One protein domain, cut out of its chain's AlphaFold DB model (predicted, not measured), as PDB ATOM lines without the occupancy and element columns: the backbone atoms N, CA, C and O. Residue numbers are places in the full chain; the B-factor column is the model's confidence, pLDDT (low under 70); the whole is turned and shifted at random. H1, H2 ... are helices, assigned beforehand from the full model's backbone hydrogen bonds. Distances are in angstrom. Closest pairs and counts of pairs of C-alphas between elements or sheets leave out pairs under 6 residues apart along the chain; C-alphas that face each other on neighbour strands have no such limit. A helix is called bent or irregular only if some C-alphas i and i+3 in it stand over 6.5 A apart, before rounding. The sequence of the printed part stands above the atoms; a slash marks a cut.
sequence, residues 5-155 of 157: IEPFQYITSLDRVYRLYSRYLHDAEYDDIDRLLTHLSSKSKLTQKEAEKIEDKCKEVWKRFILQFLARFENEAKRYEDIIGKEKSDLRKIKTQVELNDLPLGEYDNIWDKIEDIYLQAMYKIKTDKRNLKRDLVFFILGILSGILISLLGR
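What this domain is: This is residues 5 to 155 of the 157 residues of an uncharacterized protein of Thermoplasmata archaeon (UniProt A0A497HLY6). Nearly parallel helices make a slender body, and from one end of it residues 130 to 155, of which 130 to 153 belong to the last helix, H4, stick out as a long single arm. In the body the helical hairpin of H1 and H2 packs through H1 on one side of the long arm H3a; the chain then folds back as H3b and turns again into H4, which packs on both arms of H3. The printed part has 151 residues with four named helices, H1, H2, H3 and H4 in that order, no named strand, and the class is all helix. The whole is extended, with a radius of gyration of the C-alphas of 23.8 A and spans of 92 by 29 by 22 A.

Where its parts are: Find C-alpha 8 at (27.109, 37.165, -14.060); there H1 begins and runs to residue 21. After a tight link, H2 holds residues 27 to 41. A short link brings you to C-alpha 48 at (17.080, 37.011, -24.352), where H3 begins, residues 48 to 100. By its hydrogen bonds H3 was assigned as one helix, but it is bent: C-alphas 79 and 82 are 8.4 A apart. Its arms are H3a, residues 48 to 79, 47.7 A long, and H3b, residues 82 to 100, 28.2 A. H3b is itself irregular, with C-alphas 83 and 86 8.3 A apart, and has a kink of 30 degrees near residue 89. After a tight link, H4 runs from residue 105 for 72.6 A to C-alpha 153 at (24.486, 52.600, 61.239).

How they stand to each other: H1, H2, H3a and H4 form a bundle, helices running side by side. Look first at Ile 11 and Leu 37, whose C-alphas are the closest of the hairpin H1 and H2, 6.0 A apart; the two touch at a shallow tilt of 22 degrees, opposite ways. H3a touches H1 with residues 54 to 65 alone, closest at the C-alphas of Leu 14 and Cys 58, 6.8 A. H2 and H3a are near each other. H3a and H3b touch, opposite ways, closest at the C-alphas of Leu 67 and Lys 95, 6.4 A. H4 touches H3a with residues 105 to 112 alone, closest at the C-alphas of Lys 59 and Leu 105, 5.6 A. H3b and H4 are a hairpin, closest at the C-alphas of Ile 84 and Ala 122, 5.7 A. H2 and H4 are apart. Every O i to N i+4 pair is within hydrogen-bond range in H1 and H2; in H3a 27 of 28 are, in H3b 13 of 15, in H4 43 of 45.

The domain as a whole: The C-alphas of Thr 47 and Arg 155, the two farthest apart, are 91.8 A apart. Without residues 130 to 155, the body spans 52 by 27 by 20 A. The printed part has no cut and no long link. Mean pLDDT of the printed part is 86.2; look for values under 70 at residues 22 to 26 and 154 to 155.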
ATOM      1  N   ILE A   5      23.019  37.947 -23.276       85.00
ATOM      2  CA  ILE A   5      23.160  38.552 -21.949       85.00
ATOM      3  C   ILE A   5      24.100  37.681 -21.119       85.00
ATOM      4  O   ILE A   5      24.029  36.449 -21.166       85.00
ATOM      5  N   GLU A   6      25.012  38.312 -20.384       87.56
ATOM      6  CA  GLU A   6      25.930  37.605 -19.494       87.56
ATOM      7  C   GLU A   6      25.218  37.209 -18.191       87.56
ATOM      8  O   GLU A   6      24.545  38.040 -17.580       87.56
ATOM      9  N   PRO A   7      25.368  35.958 -17.717       88.25
ATOM     10  CA  PRO A   7      24.662  35.486 -16.528       88.25
ATOM     11  C   PRO A   7      25.201  36.064 -15.209       88.25
ATOM     12  O   PRO A   7      24.577  35.890 -14.163       88.25
ATOM     13  N   PHE A   8      26.354  36.739 -15.240       88.75
ATOM     14  CA  PHE A   8      27.109  37.165 -14.060       88.75
ATOM     15  C   PHE A   8      26.295  38.010 -13.066       88.75
ATOM     16  O   PHE A   8      26.407  37.813 -11.853       88.75
ATOM     17  N   GLN A   9      25.443  38.913 -13.559       85.56
ATOM     18  CA  GLN A   9      24.598  39.745 -12.697       85.56
ATOM     19  C   GLN A   9      23.586  38.900 -11.906       85.56
ATOM     20  O   GLN A   9      23.415  39.114 -10.707       85.56
ATOM     21  N   TYR A  10      22.969  37.901 -12.544       88.38
ATOM     22  CA  TYR A  10      22.025  36.995 -11.887       88.38
ATOM     23  C   TYR A  10      22.725  36.115 -10.849       88.38
ATOM     24  O   TYR A  10      22.218  35.953  -9.743       88.38
ATOM     25  N   ILE A  11      23.923  35.607 -11.170       87.94
ATOM     26  CA  ILE A  11      24.746  34.821 -10.236       87.94
ATOM     27  C   ILE A  11      25.091  35.652  -8.999       87.94
ATOM     28  O   ILE A  11      24.898  35.187  -7.882       87.94
ATOM     29  N   THR A  12      25.560  36.886  -9.188       87.06
ATOM     30  CA  THR A  12      25.948  37.773  -8.079       87.06
ATOM     31  C   THR A  12      24.761  38.076  -7.166       87.06
ATOM     32  O   THR A  12      24.879  38.002  -5.944       87.06
ATOM     33  N   SER A  13      23.606  38.379  -7.760       85.81
ATOM     34  CA  SER A  13      22.384  38.680  -7.014       85.81
ATOM     35  C   SER A  13      21.880  37.450  -6.238       85.81
ATOM     36  O   SER A  13      21.571  37.549  -5.050       85.81
ATOM     37  N   LEU A  14      21.885  36.262  -6.855       86.75
ATOM     38  CA  LEU A  14      21.500  35.013  -6.189       86.75
ATOM     39  C   LEU A  14      22.491  34.586  -5.098       86.75
ATOM     40  O   LEU A  14      22.047  34.153  -4.041       86.75
ATOM     41  N   ASP A  15      23.805  34.738  -5.300       87.88
ATOM     42  CA  ASP A  15      24.819  34.440  -4.270       87.88
ATOM     43  C   ASP A  15      24.651  35.355  -3.049       87.88
ATOM     44  O   ASP A  15      24.778  34.926  -1.899       87.88
ATOM     45  N   ARG A  16      24.285  36.623  -3.280       81.94
ATOM     46  CA  ARG A  16      23.962  37.571  -2.211       81.94
ATOM     47  C   ARG A  16      22.761  37.093  -1.397       81.94
ATOM     48  O   ARG A  16      22.876  36.996  -0.174       81.94
ATOM     49  N   VAL A  17      21.657  36.723  -2.052       82.50
ATOM     50  CA  VAL A  17      20.503  36.121  -1.360       82.50
ATOM     51  C   VAL A  17      20.930  34.855  -0.630       82.50
ATOM     52  O   VAL A  17      20.673  34.742   0.556       82.50
ATOM     53  N   TYR A  18      21.632  33.933  -1.277       82.69
ATOM     54  CA  TYR A  18      22.065  32.665  -0.689       82.69
ATOM     55  C   TYR A  18      22.828  32.855   0.634       82.69
ATOM     56  O   TYR A  18      22.492  32.248   1.654       82.69
ATOM     57  N   ARG A  19      23.792  33.784   0.669       77.50
ATOM     58  CA  ARG A  19      24.549  34.111   1.890       77.50
ATOM     59  C   ARG A  19      23.668  34.713   2.984       77.50
ATOM     60  O   ARG A  19      23.753  34.295   4.140       77.50
ATOM     61  N   LEU A  20      22.836  35.688   2.629       71.81
ATOM     62  CA  LEU A  20      22.018  36.457   3.576       71.81
ATOM     63  C   LEU A  20      20.804  35.671   4.087       71.81
ATOM     64  O   LEU A  20      20.398  35.798   5.244       71.81
ATOM     65  N   TYR A  21      20.240  34.844   3.217       71.94
ATOM     66  CA  TYR A  21      18.959  34.181   3.378       71.94
ATOM     67  C   TYR A  21      19.097  32.750   3.913       71.94
ATOM     68  O   TYR A  21      18.110  32.171   4.354       71.94
ATOM     69  N   SER A  22      20.323  32.220   4.014       68.31
ATOM     70  CA  SER A  22      20.641  30.901   4.595       68.31
ATOM     71  C   SER A  22      19.972  30.600   5.947       68.31
ATOM     72  O   SER A  22      19.673  29.451   6.249       68.31
ATOM     73  N   ARG A  23      19.699  31.618   6.774       68.06
ATOM     74  CA  ARG A  23      19.036  31.465   8.088       68.06
ATOM     75  C   ARG A  23      17.507  31.536   8.046       68.06
ATOM     76  O   ARG A  23      16.864  31.415   9.091       68.06
ATOM     77  N   TYR A  24      16.945  31.823   6.881       64.75
ATOM     78  CA  TYR A  24      15.531  32.118   6.672       64.75
ATOM     79  C   TYR A  24      14.901  31.254   5.566       64.75
ATOM     80  O   TYR A  24      13.681  31.240   5.466       64.75
ATOM     81  N   LEU A  25      15.707  30.537   4.773       65.06
ATOM     82  CA  LEU A  25      15.266  29.599   3.739       65.06
ATOM     83  C   LEU A  25      14.898  28.234   4.328       65.06
ATOM     84  O   LEU A  25      15.593  27.720   5.206       65.06
ATOM     85  N   HIS A  26      13.842  27.623   3.793       69.12
ATOM     86  CA  HIS A  26      13.619  26.183   3.931       69.12
ATOM     87  C   HIS A  26      14.499  25.406   2.935       69.12
ATOM     88  O   HIS A  26      14.792  25.915   1.854       69.12
ATOM     89  N   ASP A  27      14.863  24.158   3.256       72.88
ATOM     90  CA  ASP A  27      15.768  23.323   2.438       72.88
ATOM     91  C   ASP A  27      15.379  23.277   0.945       72.88
ATOM     92  O   ASP A  27      16.230  23.396   0.071       72.88
ATOM     93  N   ALA A  28      14.079  23.210   0.636       76.88
ATOM     94  CA  ALA A  28      13.583  23.194  -0.743       76.88
ATOM     95  C   ALA A  28      13.876  24.492  -1.524       76.88
ATOM     96  O   ALA A  28      14.132  24.455  -2.724       76.88
ATOM     97  N   GLU A  29      13.840  25.647  -0.858       74.69
ATOM     98  CA  GLU A  29      14.127  26.941  -1.486       74.69
ATOM     99  C   GLU A  29      15.638  27.130  -1.683       74.69
ATOM    100  O   GLU A  29      16.074  27.772  -2.638       74.69
ATOM    101  N   TYR A  30      16.433  26.530  -0.797       78.06
ATOM    102  CA  TYR A  30      17.884  26.474  -0.907       78.06
ATOM    103  C   TYR A  30      18.319  25.646  -2.121       78.06
ATOM    104  O   TYR A  30      19.109  26.121  -2.938       78.06
ATOM    105  N   ASP A  31      17.728  24.461  -2.289       82.75
ATOM    106  CA  ASP A  31      17.955  23.587  -3.443       82.75
ATOM    107  C   ASP A  31      17.615  24.283  -4.769       82.75
ATOM    108  O   ASP A  31      18.318  24.115  -5.767       82.75
ATOM    109  N   ASP A  32      16.545  25.079  -4.803       83.12
ATOM    110  CA  ASP A  32      16.138  25.800  -6.010       83.12
ATOM    111  C   ASP A  32      17.131  26.909  -6.392       83.12
ATOM    112  O   ASP A  32      17.469  27.053  -7.574       83.12
ATOM    113  N   ILE A  33      17.642  27.663  -5.411       86.31
ATOM    114  CA  ILE A  33      18.683  28.678  -5.637       86.31
ATOM    115  C   ILE A  33      19.991  28.011  -6.077       86.31
ATOM    116  O   ILE A  33      20.610  28.469  -7.038       86.31
ATOM    117  N   ASP A  34      20.387  26.907  -5.442       86.69
ATOM    118  CA  ASP A  34      21.621  26.185  -5.771       86.69
ATOM    119  C   ASP A  34      21.580  25.586  -7.189       86.69
ATOM    120  O   ASP A  34      22.528  25.713  -7.975       86.69
ATOM    121  N   ARG A  35      20.427  25.035  -7.596       87.94
ATOM    122  CA  ARG A  35      20.191  24.580  -8.976       87.94
ATOM    123  C   ARG A  35      20.266  25.728  -9.980       87.94
ATOM    124  O   ARG A  35      20.830  25.547 -11.062       87.94
ATOM    125  N   LEU A  36      19.715  26.899  -9.649       88.69
ATOM    126  CA  LEU A  36      19.797  28.101 -10.487       88.69
ATOM    127  C   LEU A  36      21.242  28.591 -10.629       88.69
ATOM    128  O   LEU A  36      21.682  28.845 -11.750       88.69
ATOM    129  N   LEU A  37      21.989  28.664  -9.527       90.44
ATOM    130  CA  LEU A  37      23.401  29.048  -9.514       90.44
ATOM    131  C   LEU A  37      24.254  28.078 -10.334       90.44
ATOM    132  O   LEU A  37      25.046  28.515 -11.173       90.44
ATOM    133  N   THR A  38      24.046  26.772 -10.164       90.25
ATOM    134  CA  THR A  38      24.740  25.731 -10.934       90.25
ATOM    135  C   THR A  38      24.422  25.844 -12.426       90.25
ATOM    136  O   THR A  38      25.327  25.835 -13.264       90.25
ATOM    137  N   HIS A  39      23.143  26.018 -12.778       89.31
ATOM    138  CA  HIS A  39      22.723  26.199 -14.166       89.31
ATOM    139  C   HIS A  39      23.367  27.439 -14.800       89.31
ATOM    140  O   HIS A  39      23.917  27.353 -15.898       89.31
ATOM    141  N   LEU A  40      23.328  28.579 -14.111       90.44
ATOM    142  CA  LEU A  40      23.887  29.838 -14.598       90.44
ATOM    143  C   LEU A  40      25.407  29.782 -14.746       90.44
ATOM    144  O   LEU A  40      25.929  30.227 -15.764       90.44
ATOM    145  N   SER A  41      26.102  29.177 -13.782       89.50
ATOM    146  CA  SER A  41      27.562  29.025 -13.802       89.50
ATOM    147  C   SER A  41      28.040  28.122 -14.940       89.50
ATOM    148  O   SER A  41      29.154  28.277 -15.432       89.50
ATOM    149  N   SER A  42      27.189  27.196 -15.399       89.38
ATOM    150  CA  SER A  42      27.485  26.326 -16.544       89.38
ATOM    151  C   SER A  42      27.354  27.023 -17.907       89.38
ATOM    152  O   SER A  42      27.765  26.466 -18.927       89.38
ATOM    153  N   LYS A  43      26.781  28.235 -17.954       88.19
ATOM    154  CA  LYS A  43      26.539  28.986 -19.190       88.19
ATOM    155  C   LYS A  43      27.478  30.179 -19.313       88.19
ATOM    156  O   LYS A  43      27.643  30.961 -18.390       88.19
ATOM    157  N   SER A  44      28.028  30.374 -20.510       84.69
ATOM    158  CA  SER A  44      28.801  31.577 -20.844       84.69
ATOM    159  C   SER A  44      27.917  32.743 -21.295       84.69
ATOM    160  O   SER A  44      28.269  33.898 -21.077       84.69
ATOM    161  N   LYS A  45      26.766  32.457 -21.922       89.88
ATOM    162  CA  LYS A  45      25.795  33.450 -22.405       89.88
ATOM    163  C   LYS A  45      24.372  32.915 -22.312       89.88
ATOM    164  O   LYS A  45      24.142  31.714 -22.449       89.88
ATOM    165  N   LEU A  46      23.425  33.828 -22.139       89.00
ATOM    166  CA  LEU A  46      21.991  33.569 -22.165       89.00
ATOM    167  C   LEU A  46      21.377  34.174 -23.423       89.00
ATOM    168  O   LEU A  46      21.744  35.276 -23.843       89.00
ATOM    169  N   THR A  47      20.418  33.470 -24.013       90.94
ATOM    170  CA  THR A  47      19.499  34.092 -24.970       90.94
ATOM    171  C   THR A  47      18.569  35.061 -24.237       90.94
ATOM    172  O   THR A  47      18.302  34.886 -23.050       90.94
ATOM    173  N   GLN A  48      18.017  36.048 -24.943       89.00
ATOM    174  CA  GLN A  48      17.080  37.011 -24.352       89.00
ATOM    175  C   GLN A  48      15.918  36.332 -23.598       89.00
ATOM    176  O   GLN A  48      15.651  36.658 -22.448       89.00
ATOM    177  N   LYS A  49      15.293  35.311 -24.198       90.31
ATOM    178  CA  LYS A  49      14.182  34.568 -23.581       90.31
ATOM    179  C   LYS A  49      14.597  33.804 -22.316       90.31
ATOM    180  O   LYS A  49      13.775  33.568 -21.434       90.31
ATOM    181  N   GLU A  50      15.841  33.338 -22.245       89.88
ATOM    182  CA  GLU A  50      16.362  32.687 -21.038       89.88
ATOM    183  C   GLU A  50      16.665  33.706 -19.947       89.88
ATOM    184  O   GLU A  50      16.349  33.441 -18.792       89.88
ATOM    185  N   ALA A  51      17.233  34.855 -20.315       88.56
ATOM    186  CA  ALA A  51      17.503  35.947 -19.391       88.56
ATOM    187  C   ALA A  51      16.210  36.467 -18.751       88.56
ATOM    188  O   ALA A  51      16.152  36.541 -17.533       88.56
ATOM    189  N   GLU A  52      15.150  36.695 -19.535       90.88
ATOM    190  CA  GLU A  52      13.824  37.090 -19.026       90.88
ATOM    191  C   GLU A  52      13.294  36.080 -17.991       90.88
ATOM    192  O   GLU A  52      12.964  36.441 -16.866       90.88
ATOM    193  N   LYS A  53      13.321  34.778 -18.313       91.56
ATOM    194  CA  LYS A  53      12.875  33.723 -17.385       91.56
ATOM    195  C   LYS A  53      13.711  33.634 -16.110       91.56
ATOM    196  O   LYS A  53      13.192  33.271 -15.056       91.56
ATOM    197  N   ILE A  54      15.020  33.831 -16.225       90.62
ATOM    198  CA  ILE A  54      15.937  33.796 -15.083       90.62
ATOM    199  C   ILE A  54      15.715  35.029 -14.216       90.62
ATOM    200  O   ILE A  54      15.687  34.906 -12.995       90.62
ATOM    201  N   GLU A  55      15.523  36.186 -14.834       90.69
ATOM    202  CA  GLU A  55      15.251  37.434 -14.145       90.69
ATOM    203  C   GLU A  55      13.962  37.350 -13.331       90.69
ATOM    204  O   GLU A  55      13.994  37.652 -12.140       90.69
ATOM    205  N   ASP A  56      12.879  36.840 -13.918       91.12
ATOM    206  CA  ASP A  56      11.614  36.625 -13.212       91.12
ATOM    207  C   ASP A  56      11.806  35.734 -11.977       91.12
ATOM    208  O   ASP A  56      11.386  36.086 -10.874       91.12
ATOM    209  N   LYS A  57      12.538  34.621 -12.120       89.44
ATOM    210  CA  LYS A  57      12.860  33.738 -10.987       89.44
ATOM    211  C   LYS A  57      13.688  34.438  -9.910       89.44
ATOM    212  O   LYS A  57      13.426  34.257  -8.724       89.44
ATOM    213  N   CYS A  58      14.684  35.233 -10.298       88.69
ATOM    214  CA  CYS A  58      15.510  35.972  -9.343       88.69
ATOM    215  C   CYS A  58      14.678  37.010  -8.578       88.69
ATOM    216  O   CYS A  58      14.811  37.124  -7.359       88.69
ATOM    217  N   LYS A  59      13.787  37.732  -9.273       90.75
ATOM    218  CA  LYS A  59      12.856  38.689  -8.660       90.75
ATOM    219  C   LYS A  59      11.911  38.007  -7.676       90.75
ATOM    220  O   LYS A  59      11.721  38.511  -6.572       90.75
ATOM    221  N   GLU A  60      11.351  36.850  -8.032       89.88
ATOM    222  CA  GLU A  60      10.487  36.073  -7.135       89.88
ATOM    223  C   GLU A  60      11.215  35.664  -5.850       89.88
ATOM    224  O   GLU A  60      10.670  35.825  -4.753       89.88
ATOM    225  N   VAL A  61      12.454  35.179  -5.978       88.00
ATOM    226  CA  VAL A  61      13.306  34.804  -4.842       88.00
ATOM    227  C   VAL A  61      13.569  36.014  -3.940       88.00
ATOM    228  O   VAL A  61      13.331  35.942  -2.734       88.00
ATOM    229  N   TRP A  62      13.979  37.150  -4.510       89.31
ATOM    230  CA  TRP A  62      14.216  38.388  -3.759       89.31
ATOM    231  C   TRP A  62      12.970  38.924  -3.064       89.31
ATOM    232  O   TRP A  62      13.010  39.287  -1.885       89.31
ATOM    233  N   LYS A  63      11.846  38.967  -3.782       90.81
ATOM    234  CA  LYS A  63      10.566  39.417  -3.239       90.81
ATOM    235  C   LYS A  63      10.167  38.552  -2.052       90.81
ATOM    236  O   LYS A  63       9.832  39.085  -0.995       90.81
ATOM    237  N   ARG A  64      10.247  37.227  -2.192       88.12
ATOM    238  CA  ARG A  64       9.944  36.299  -1.097       88.12
ATOM    239  C   ARG A  64      10.862  36.533   0.103       88.12
ATOM    240  O   ARG A  64      10.351  36.660   1.217       88.12
ATOM    241  N   PHE A  65      12.165  36.684  -0.140       87.06
ATOM    242  CA  PHE A  65      13.149  37.015   0.887       87.06
ATOM    243  C   PHE A  65      12.769  38.222   1.707       87.06
ATOM    244  O   PHE A  65      12.570  38.125   2.924       87.06
ATOM    245  N   ILE A  66      12.631  39.352   1.036       90.00
ATOM    246  CA  ILE A  66      12.373  40.609   1.708       90.00
ATOM    247  C   ILE A  66      11.076  40.523   2.516       90.00
ATOM    248  O   ILE A  66      11.054  40.911   3.684       90.00
ATOM    249  N   LEU A  67      10.009  39.951   1.957       90.69
ATOM    250  CA  LEU A  67       8.729  39.862   2.657       90.69
ATOM    251  C   LEU A  67       8.782  38.958   3.891       90.69
ATOM    252  O   LEU A  67       8.249  39.334   4.939       90.69
ATOM    253  N   GLN A  68       9.451  37.806   3.812       88.25
ATOM    254  CA  GLN A  68       9.614  36.928   4.970       88.25
ATOM    255  C   GLN A  68      10.481  37.571   6.058       88.25
ATOM    256  O   GLN A  68      10.118  37.535   7.238       88.25
ATOM    257  N   PHE A  69      11.593  38.204   5.673       88.81
ATOM    258  CA  PHE A  69      12.459  38.923   6.604       88.81
ATOM    259  C   PHE A  69      11.682  40.022   7.343       88.81
ATOM    260  O   PHE A  69      11.695  40.078   8.575       88.81
ATOM    261  N   LEU A  70      10.943  40.853   6.602       91.25
ATOM    262  CA  LEU A  70      10.156  41.951   7.163       91.25
ATOM    263  C   LEU A  70       9.021  41.452   8.065       91.25
ATOM    264  O   LEU A  70       8.789  42.033   9.124       91.25
ATOM    265  N   ALA A  71       8.341  40.360   7.701       90.06
ATOM    266  CA  ALA A  71       7.297  39.764   8.534       90.06
ATOM    267  C   ALA A  71       7.847  39.258   9.877       90.06
ATOM    268  O   ALA A  71       7.240  39.472  10.931       90.06
ATOM    269  N   ARG A  72       9.025  38.622   9.860       86.81
ATOM    270  CA  ARG A  72       9.697  38.170  11.080       86.81
ATOM    271  C   ARG A  72      10.142  39.347  11.942       86.81
ATOM    272  O   ARG A  72       9.847  39.356  13.139       86.81
ATOM    273  N   PHE A  73      10.784  40.347  11.336       87.56
ATOM    274  CA  PHE A  73      11.180  41.565  12.037       87.56
ATOM    275  C   PHE A  73       9.976  42.242  12.694       87.56
ATOM    276  O   PHE A  73      10.037  42.588  13.867       87.56
ATOM    277  N   GLU A  74       8.856  42.379  11.983       88.44
ATOM    278  CA  GLU A  74       7.640  42.993  12.515       88.44
ATOM    279  C   GLU A  74       7.115  42.257  13.757       88.44
ATOM    280  O   GLU A  74       6.671  42.897  14.714       88.44
ATOM    281  N   ASN A  75       7.195  40.924  13.776       88.25
ATOM    282  CA  ASN A  75       6.770  40.130  14.925       88.25
ATOM    283  C   ASN A  75       7.720  40.286  16.126       88.25
ATOM    284  O   ASN A  75       7.262  40.428  17.261       88.25
ATOM    285  N   GLU A  76       9.033  40.312  15.885       84.94
ATOM    286  CA  GLU A  76      10.051  40.539  16.921       84.94
ATOM    287  C   GLU A  76      10.004  41.982  17.468       84.94
ATOM    288  O   GLU A  76      10.145  42.203  18.676       84.94
ATOM    289  N   ALA A  77       9.723  42.958  16.602       85.81
ATOM    290  CA  ALA A  77       9.671  44.384  16.910       85.81
ATOM    291  C   ALA A  77       8.501  44.784  17.820       85.81
ATOM    292  O   ALA A  77       8.599  45.803  18.500       85.81
ATOM    293  N   LYS A  78       7.421  43.988  17.899       86.12
ATOM    294  CA  LYS A  78       6.278  44.251  18.804       86.12
ATOM    295  C   LYS A  78       6.701  44.455  20.261       86.12
ATOM    296  O   LYS A  78       6.061  45.202  20.984       86.12
ATOM    297  N   ARG A  79       7.783  43.801  20.694       85.44
ATOM    298  CA  ARG A  79       8.294  43.899  22.073       85.44
ATOM    299  C   ARG A  79       9.086  45.179  22.353       85.44
ATOM    300  O   ARG A  79       9.399  45.437  23.506       85.44
ATOM    301  N   TYR A  80       9.444  45.931  21.317       87.56
ATOM    302  CA  TYR A  80      10.307  47.112  21.396       87.56
ATOM    303  C   TYR A  80       9.672  48.315  20.684       87.56
ATOM    304  O   TYR A  80      10.381  49.209  20.227       87.56
ATOM    305  N   GLU A  81       8.345  48.326  20.544       87.69
ATOM    306  CA  GLU A  81       7.613  49.326  19.759       87.69
ATOM    307  C   GLU A  81       7.899  50.761  20.221       87.69
ATOM    308  O   GLU A  81       8.144  51.628  19.384       87.69
ATOM    309  N   ASP A  82       8.018  50.967  21.531       88.25
ATOM    310  CA  ASP A  82       8.338  52.266  22.133       88.25
ATOM    311  C   ASP A  82       9.759  52.766  21.801       88.25
ATOM    312  O   ASP A  82      10.053  53.952  21.920       88.25
ATOM    313  N   ILE A  83      10.653  51.874  21.359       89.75
ATOM    314  CA  ILE A  83      12.071  52.167  21.097       89.75
ATOM    315  C   ILE A  83      12.334  52.322  19.595       89.75
ATOM    316  O   ILE A  83      13.093  53.199  19.174       89.75
ATOM    317  N   ILE A  84      11.735  51.447  18.784       92.94
ATOM    318  CA  ILE A  84      12.016  51.321  17.343       92.94
ATOM    319  C   ILE A  84      10.796  51.618  16.463       92.94
ATOM    320  O   ILE A  84      10.724  51.173  15.317       92.94
ATOM    321  N   GLY A  85       9.814  52.363  16.978       91.19
ATOM    322  CA  GLY A  85       8.575  52.673  16.256       91.19
ATOM    323  C   GLY A  85       8.799  53.345  14.894       91.19
ATOM    324  O   GLY A  85       8.110  53.020  13.926       91.19
ATOM    325  N   LYS A  86       9.809  54.221  14.783       92.50
ATOM    326  CA  LYS A  86      10.186  54.855  13.509       92.50
ATOM    327  C   LYS A  86      10.724  53.826  12.511       92.50
ATOM    328  O   LYS A  86      10.195  53.725  11.410       92.50
ATOM    329  N   GLU A  87      11.717  53.033  12.911       94.19
ATOM    330  CA  GLU A  87      12.330  52.005  12.059       94.19
ATOM    331  C   GLU A  87      11.293  50.968  11.601       94.19
ATOM    332  O   GLU A  87      11.243  50.602  10.429       94.19
ATOM    333  N   LYS A  88      10.390  50.561  12.503       92.19
ATOM    334  CA  LYS A  88       9.250  49.688  12.185       92.19
ATOM    335  C   LYS A  88       8.334  50.304  11.119       92.19
ATOM    336  O   LYS A  88       7.889  49.597  10.218       92.19
ATOM    337  N   SER A  89       8.044  51.602  11.213       93.38
ATOM    338  CA  SER A  89       7.222  52.320  10.229       93.38
ATOM    339  C   SER A  89       7.895  52.392   8.857       93.38
ATOM    340  O   SER A  89       7.259  52.114   7.839       93.38
ATOM    341  N   ASP A  90       9.191  52.695   8.813       94.31
ATOM    342  CA  ASP A  90       9.934  52.793   7.553       94.31
ATOM    343  C   ASP A  90      10.063  51.425   6.862       94.31
ATOM    344  O   ASP A  90       9.814  51.314   5.659       94.31
ATOM    345  N   LEU A  91      10.300  50.352   7.624       93.44
ATOM    346  CA  LEU A  91      10.301  48.982   7.100       93.44
ATOM    347  C   LEU A  91       8.923  48.535   6.580       93.44
ATOM    348  O   LEU A  91       8.855  47.804   5.592       93.44
ATOM    349  N   ARG A  92       7.814  49.009   7.168       93.56
ATOM    350  CA  ARG A  92       6.462  48.766   6.623       93.56
ATOM    351  C   ARG A  92       6.243  49.444   5.273       93.56
ATOM    352  O   ARG A  92       5.645  48.832   4.396       93.56
ATOM    353  N   LYS A  93       6.742  50.669   5.076       94.50
ATOM    354  CA  LYS A  93       6.654  51.347   3.768       94.50
ATOM    355  C   LYS A  93       7.401  50.560   2.693       94.50
ATOM    356  O   LYS A  93       6.872  50.371   1.601       94.50
ATOM    357  N   ILE A  94       8.593  50.058   3.025       93.44
ATOM    358  CA  ILE A  94       9.380  49.208   2.122       93.44
ATOM    359  C   ILE A  94       8.636  47.903   1.820       93.44
ATOM    360  O   ILE A  94       8.553  47.509   0.659       93.44
ATOM    361  N   LYS A  95       8.031  47.262   2.829       93.19
ATOM    362  CA  LYS A  95       7.186  46.072   2.633       93.19
ATOM    363  C   LYS A  95       6.097  46.332   1.592       93.19
ATOM    364  O   LYS A  95       6.005  45.597   0.616       93.19
ATOM    365  N   THR A  96       5.336  47.415   1.751       93.38
ATOM    366  CA  THR A  96       4.283  47.803   0.802       93.38
ATOM    367  C   THR A  96       4.836  48.071  -0.598       93.38
ATOM    368  O   THR A  96       4.235  47.644  -1.582       93.38
ATOM    369  N   GLN A  97       5.996  48.728  -0.708       93.69
ATOM    370  CA  GLN A  97       6.660  48.954  -1.994       93.69
ATOM    371  C   GLN A  97       6.997  47.634  -2.703       93.69
ATOM    372  O   GLN A  97       6.784  47.520  -3.906       93.69
ATOM    373  N   VAL A  98       7.504  46.644  -1.969       93.31
ATOM    374  CA  VAL A  98       7.897  45.332  -2.508       93.31
ATOM    375  C   VAL A  98       6.687  44.452  -2.839       93.31
ATOM    376  O   VAL A  98       6.725  43.675  -3.795       93.31
ATOM    377  N   GLU A  99       5.600  44.556  -2.072       91.44
ATOM    378  CA  GLU A  99       4.363  43.809  -2.326       91.44
ATOM    379  C   GLU A  99       3.685  44.263  -3.621       91.44
ATOM    380  O   GLU A  99       3.312  43.413  -4.436       91.44
ATOM    381  N   LEU A 100       3.558  45.579  -3.813       89.56
ATOM    382  CA  LEU A 100       2.706  46.167  -4.850       89.56
ATOM    383  C   LEU A 100       3.407  46.411  -6.188       89.56
ATOM    384  O   LEU A 100       2.730  46.446  -7.211       89.56
ATOM    385  N   ASN A 101       4.731  46.571  -6.197       88.69
ATOM    386  CA  ASN A 101       5.462  46.909  -7.415       88.69
ATOM    387  C   ASN A 101       6.189  45.687  -7.993       88.69
ATOM    388  O   ASN A 101       6.748  44.872  -7.253       88.69
ATOM    389  N   ASP A 102       6.199  45.586  -9.324       88.25
ATOM    390  CA  ASP A 102       7.151  44.748 -10.056       88.25
ATOM    391  C   ASP A 102       8.425  45.566 -10.269       88.25
ATOM    392  O   ASP A 102       8.431  46.552 -11.009       88.25
ATOM    393  N   LEU A 103       9.475  45.212  -9.533       88.69
ATOM    394  CA  LEU A 103      10.725  45.960  -9.495       88.69
ATOM    395  C   LEU A 103      11.771  45.243 -10.359       88.69
ATOM    396  O   LEU A 103      11.822  44.008 -10.365       88.69
ATOM    397  N   PRO A 104      12.639  45.972 -11.078       87.88
ATOM    398  CA  PRO A 104      13.781  45.364 -11.750       87.88
ATOM    399  C   PRO A 104      14.705  44.691 -10.725       87.88
ATOM    400  O   PRO A 104      14.810  45.134  -9.581       87.88
ATOM    401  N   LEU A 105      15.419  43.636 -11.134       85.44
ATOM    402  CA  LEU A 105      16.240  42.842 -10.209       85.44
ATOM    403  C   LEU A 105      17.242  43.697  -9.410       85.44
ATOM    404  O   LEU A 105      17.368  43.532  -8.201       85.44
ATOM    405  N   GLY A 106      17.894  44.664 -10.062       83.19
ATOM    406  CA  GLY A 106      18.855  45.556  -9.401       83.19
ATOM    407  C   GLY A 106      18.240  46.494  -8.353       83.19
ATOM    408  O   GLY A 106      18.951  46.995  -7.485       83.19
ATOM    409  N   GLU A 107      16.927  46.740  -8.383       89.62
ATOM    410  CA  GLU A 107      16.260  47.507  -7.326       89.62
ATOM    411  C   GLU A 107      16.062  46.692  -6.048       89.62
ATOM    412  O   GLU A 107      16.100  47.273  -4.965       89.62
ATOM    413  N   TYR A 108      15.925  45.367  -6.141       88.25
ATOM    414  CA  TYR A 108      15.837  44.508  -4.958       88.25
ATOM    415  C   TYR A 108      17.123  44.533  -4.131       88.25
ATOM    416  O   TYR A 108      17.050  44.655  -2.908       88.25
ATOM    417  N   ASP A 109      18.283  44.523  -4.791       82.12
ATOM    418  CA  ASP A 109      19.586  44.689  -4.140       82.12
ATOM    419  C   ASP A 109      19.663  46.015  -3.357       82.12
ATOM    420  O   ASP A 109      20.024  46.034  -2.180       82.12
ATOM    421  N   ASN A 110      19.232  47.121  -3.974       88.81
ATOM    422  CA  ASN A 110      19.200  48.439  -3.331       88.81
ATOM    423  C   ASN A 110      18.188  48.521  -2.178       88.81
ATOM    424  O   ASN A 110      18.401  49.233  -1.195       88.81
ATOM    425  N   ILE A 111      17.045  47.846  -2.309       92.12
ATOM    426  CA  ILE A 111      16.039  47.763  -1.249       92.12
ATOM    427  C   ILE A 111      16.598  46.995  -0.059       92.12
ATOM    428  O   ILE A 111      16.399  47.426   1.076       92.12
ATOM    429  N   TRP A 112      17.315  45.899  -0.305       90.06
ATOM    430  CA  TRP A 112      17.939  45.135   0.762       90.06
ATOM    431  C   TRP A 112      18.951  45.963   1.550       90.06
ATOM    432  O   TRP A 112      18.855  46.005   2.774       90.06
ATOM    433  N   ASP A 113      19.843  46.689   0.874       88.62
ATOM    434  CA  ASP A 113      20.836  47.532   1.550       88.62
ATOM    435  C   ASP A 113      20.157  48.574   2.474       88.62
ATOM    436  O   ASP A 113      20.609  48.831   3.592       88.62
ATOM    437  N   LYS A 114      19.000  49.119   2.061       92.81
ATOM    438  CA  LYS A 114      18.184  50.015   2.905       92.81
ATOM    439  C   LYS A 114      17.543  49.292   4.089       92.81
ATOM    440  O   LYS A 114      17.502  49.841   5.189       92.81
ATOM    441  N   ILE A 115      17.002  48.094   3.869       92.56
ATOM    442  CA  ILE A 115      16.415  47.273   4.937       92.56
ATOM    443  C   ILE A 115      17.475  46.950   5.988       92.56
ATOM    444  O   ILE A 115      17.200  47.071   7.182       92.56
ATOM    445  N   GLU A 116      18.675  46.564   5.552       89.94
ATOM    446  CA  GLU A 116      19.789  46.209   6.424       89.94
ATOM    447  C   GLU A 116      20.222  47.391   7.298       89.94
ATOM    448  O   GLU A 116      20.336  47.230   8.513       89.94
ATOM    449  N   ASP A 117      20.379  48.590   6.729       92.25
ATOM    450  CA  ASP A 117      20.726  49.789   7.502       92.25
ATOM    451  C   ASP A 117      19.681  50.091   8.591       92.25
ATOM    452  O   ASP A 117      20.013  50.220   9.775       92.25
ATOM    453  N   ILE A 118      18.393  50.105   8.227       92.38
ATOM    454  CA  ILE A 118      17.307  50.355   9.186       92.38
ATOM    455  C   ILE A 118      17.272  49.266  10.269       92.38
ATOM    456  O   ILE A 118      17.097  49.560  11.457       92.38
ATOM    457  N   TYR A 119      17.470  48.003   9.882       90.50
ATOM    458  CA  TYR A 119      17.533  46.880  10.811       90.50
ATOM    459  C   TYR A 119      18.689  47.030  11.809       90.50
ATOM    460  O   TYR A 119      18.485  46.887  13.018       90.50
ATOM    461  N   LEU A 120      19.895  47.356  11.339       89.00
ATOM    462  CA  LEU A 120      21.067  47.544  12.195       89.00
ATOM    463  C   LEU A 120      20.867  48.705  13.175       89.00
ATOM    464  O   LEU A 120      21.192  48.567  14.360       89.00
ATOM    465  N   GLN A 121      20.262  49.807  12.724       92.69
ATOM    466  CA  GLN A 121      19.889  50.927  13.589       92.69
ATOM    467  C   GLN A 121      18.889  50.497  14.672       92.69
ATOM    468  O   GLN A 121      19.094  50.790  15.856       92.69
ATOM    469  N   ALA A 122      17.847  49.741  14.308       91.56
ATOM    470  CA  ALA A 122      16.872  49.211  15.258       91.56
ATOM    471  C   ALA A 122      17.535  48.296  16.306       91.56
ATOM    472  O   ALA A 122      17.335  48.463  17.514       91.56
ATOM    473  N   MET A 123      18.391  47.371  15.866       89.31
ATOM    474  CA  MET A 123      19.108  46.452  16.752       89.31
ATOM    475  C   MET A 123      20.066  47.178  17.698       89.31
ATOM    476  O   MET A 123      20.177  46.810  18.874       89.31
ATOM    477  N   TYR A 124      20.733  48.229  17.222       92.38
ATOM    478  CA  TYR A 124      21.592  49.067  18.052       92.38
ATOM    479  C   TYR A 124      20.803  49.770  19.166       92.38
ATOM    480  O   TYR A 124      21.224  49.740  20.331       92.38
ATOM    481  N   LYS A 125      19.631  50.334  18.849       92.38
ATOM    482  CA  LYS A 125      18.750  50.962  19.848       92.38
ATOM    483  C   LYS A 125      18.271  49.960  20.893       92.38
ATOM    484  O   LYS A 125      18.440  50.205  22.084       92.38
ATOM    485  N   ILE A 126      17.787  48.792  20.463       88.88
ATOM    486  CA  ILE A 126      17.351  47.712  21.366       88.88
ATOM    487  C   ILE A 126      18.488  47.283  22.302       88.88
ATOM    488  O   ILE A 126      18.288  47.066  23.499       88.88
ATOM    489  N   LYS A 127      19.710  47.143  21.776       89.38
ATOM    490  CA  LYS A 127      20.878  46.758  22.578       89.38
ATOM    491  C   LYS A 127      21.248  47.829  23.603       89.38
ATOM    492  O   LYS A 127      21.652  47.486  24.714       89.38
ATOM    493  N   THR A 128      21.132  49.099  23.228       89.94
ATOM    494  CA  THR A 128      21.407  50.239  24.109       89.94
ATOM    495  C   THR A 128      20.389  50.306  25.241       89.94
ATOM    496  O   THR A 128      20.781  50.380  26.402       89.94
ATOM    497  N   ASP A 129      19.108  50.155  24.922       88.50
ATOM    498  CA  ASP A 129      18.035  50.136  25.913       88.50
ATOM    499  C   ASP A 129      18.210  49.000  26.937       88.50
ATOM    500  O   ASP A 129      18.280  49.239  28.142       88.50
ATOM    501  N   LYS A 130      18.481  47.773  26.470       85.94
ATOM    502  CA  LYS A 130      18.789  46.632  27.356       85.94
ATOM    503  C   LYS A 130      19.971  46.886  28.292       85.94
ATOM    504  O   LYS A 130      20.005  46.342  29.397       85.94
ATOM    505  N   ARG A 131      20.983  47.640  27.847       87.81
ATOM    506  CA  ARG A 131      22.137  47.999  28.686       87.81
ATOM    507  C   ARG A 131      21.750  49.023  29.747       87.81
ATOM    508  O   ARG A 131      22.153  48.850  30.894       87.81
ATOM    509  N   ASN A 132      20.961  50.029  29.381       85.44
ATOM    510  CA  ASN A 132      20.460  51.031  30.319       85.44
ATOM    511  C   ASN A 132      19.591  50.380  31.394       85.44
ATOM    512  O   ASN A 132      19.866  50.550  32.573       85.44
ATOM    513  N   LEU A 133      18.666  49.504  31.001       82.44
ATOM    514  CA  LEU A 133      17.768  48.811  31.924       82.44
ATOM    515  C   LEU A 133      18.529  47.942  32.945       82.44
ATOM    516  O   LEU A 133      18.204  47.927  34.130       82.44
ATOM    517  N   LYS A 134      19.611  47.272  32.517       82.56
ATOM    518  CA  LYS A 134      20.524  46.562  33.434       82.56
ATOM    519  C   LYS A 134      21.254  47.510  34.383       82.56
ATOM    520  O   LYS A 134      21.400  47.192  35.559       82.56
ATOM    521  N   ARG A 135      21.745  48.640  33.873       83.38
ATOM    522  CA  ARG A 135      22.462  49.637  34.674       83.38
ATOM    523  C   ARG A 135      21.546  50.250  35.734       83.38
ATOM    524  O   ARG A 135      21.949  50.367  36.886       83.38
ATOM    525  N   ASP A 136      20.315  50.569  35.363       83.44
ATOM    526  CA  ASP A 136      19.334  51.182  36.253       83.44
ATOM    527  C   ASP A 136      18.889  50.198  37.343       83.44
ATOM    528  O   ASP A 136      18.792  50.577  38.509       83.44
ATOM    529  N   LEU A 137      18.749  48.905  37.015       84.94
ATOM    530  CA  LEU A 137      18.524  47.850  38.010       84.94
ATOM    531  C   LEU A 137      19.677  47.759  39.024       84.94
ATOM    532  O   LEU A 137      19.439  47.631  40.224       84.94
ATOM    533  N   VAL A 138      20.928  47.843  38.560       81.62
ATOM    534  CA  VAL A 138      22.104  47.844  39.445       81.62
ATOM    535  C   VAL A 138      22.083  49.060  40.369       81.62
ATOM    536  O   VAL A 138      22.283  48.903  41.573       81.62
ATOM    537  N   PHE A 139      21.787  50.253  39.848       80.69
ATOM    538  CA  PHE A 139      21.658  51.455  40.676       80.69
ATOM    539  C   PHE A 139      20.521  51.348  41.691       80.69
ATOM    540  O   PHE A 139      20.694  51.750  42.839       80.69
ATOM    541  N   PHE A 140      19.392  50.756  41.305       79.19
ATOM    542  CA  PHE A 140      18.271  50.518  42.205       79.19
ATOM    543  C   PHE A 140      18.650  49.574  43.358       79.19
ATOM    544  O   PHE A 140      18.418  49.900  44.521       79.19
ATOM    545  N   ILE A 141      19.309  48.447  43.061       83.00
ATOM    546  CA  ILE A 141      19.794  47.501  44.082       83.00
ATOM    547  C   ILE A 141      20.817  48.173  45.009       83.00
ATOM    548  O   ILE A 141      20.728  48.028  46.227       83.00
ATOM    549  N   LEU A 142      21.763  48.938  44.455       81.00
ATOM    550  CA  LEU A 142      22.745  49.686  45.245       81.00
ATOM    551  C   LEU A 142      22.084  50.739  46.144       81.00
ATOM    552  O   LEU A 142      22.515  50.908  47.280       81.00
ATOM    553  N   GLY A 143      21.028  51.404  45.670       77.50
ATOM    554  CA  GLY A 143      20.233  52.346  46.460       77.50
ATOM    555  C   GLY A 143      19.494  51.682  47.627       77.50
ATOM    556  O   GLY A 143      19.461  52.221  48.731       77.50
ATOM    557  N   ILE A 144      18.947  50.480  47.423       81.62
ATOM    558  CA  ILE A 144      18.332  49.701  48.510       81.62
ATOM    559  C   ILE A 144      19.392  49.286  49.535       81.62
ATOM    560  O   ILE A 144      19.197  49.463  50.738       81.62
ATOM    561  N   LEU A 145      20.528  48.759  49.069       82.12
ATOM    562  CA  LEU A 145      21.621  48.325  49.940       82.12
ATOM    563  C   LEU A 145      22.193  49.485  50.761       82.12
ATOM    564  O   LEU A 145      22.440  49.313  51.955       82.12
ATOM    565  N   SER A 146      22.358  50.667  50.161       79.69
ATOM    566  CA  SER A 146      22.826  51.853  50.879       79.69
ATOM    567  C   SER A 146      21.812  52.330  51.923       79.69
ATOM    568  O   SER A 146      22.212  52.659  53.036       79.69
ATOM    569  N   GLY A 147      20.506  52.272  51.635       75.38
ATOM    570  CA  GLY A 147      19.452  52.569  52.612       75.38
ATOM    571  C   GLY A 147      19.436  51.614  53.812       75.38
ATOM    572  O   GLY A 147      19.286  52.053  54.955       75.38
ATOM    573  N   ILE A 148      19.659  50.315  53.580       81.56
ATOM    574  CA  ILE A 148      19.793  49.312  54.651       81.56
ATOM    575  C   ILE A 148      21.039  49.597  55.504       81.56
ATOM    576  O   ILE A 148      20.955  49.593  56.731       81.56
ATOM    577  N   LEU A 149      22.179  49.898  54.873       79.69
ATOM    578  CA  LEU A 149      23.430  50.242  55.560       79.69
ATOM    579  C   LEU A 149      23.299  51.500  56.428       79.69
ATOM    580  O   LEU A 149      23.725  51.490  57.583       79.69
ATOM    581  N   ILE A 150      22.666  52.555  55.907       80.44
ATOM    582  CA  ILE A 150      22.395  53.790  56.657       80.44
ATOM    583  C   ILE A 150      21.472  53.501  57.850       80.44
ATOM    584  O   ILE A 150      21.728  53.984  58.949       80.44
ATOM    585  N   SER A 151      20.445  52.665  57.669       75.31
ATOM    586  CA  SER A 151      19.514  52.292  58.744       75.31
ATOM    587  C   SER A 151      20.173  51.443  59.839       75.31
ATOM    588  O   SER A 151      19.802  51.549  61.004       75.31
ATOM    589  N   LEU A 152      21.155  50.605  59.492       75.56
ATOM    590  CA  LEU A 152      21.931  49.820  60.458       75.56
ATOM    591  C   LEU A 152      22.914  50.691  61.251       75.56
ATOM    592  O   LEU A 152      23.042  50.508  62.460       75.56
ATOM    593  N   LEU A 153      23.564  51.657  60.595       74.62
ATOM    594  CA  LEU A 153      24.486  52.600  61.239       74.62
ATOM    595  C   LEU A 153      23.752  53.624  62.117       74.62
ATOM    596  O   LEU A 153      24.194  53.901  63.226       74.62
ATOM    597  N   GLY A 154      22.596  54.127  61.675       63.50
ATOM    598  CA  GLY A 154      21.757  55.041  62.459       63.50
ATOM    599  C   GLY A 154      21.078  54.402  63.676       63.50
ATOM    600  O   GLY A 154      20.510  55.115  64.489       63.50
ATOM    601  N   ARG A 155      21.121  53.069  63.807       61.88
ATOM    602  CA  ARG A 155      20.620  52.327  64.978       61.88
ATOM    603  C   ARG A 155      21.709  52.047  66.025       61.88
ATOM    604  O   ARG A 155      21.395  51.534  67.093       61.88
TER     605      ARG A 155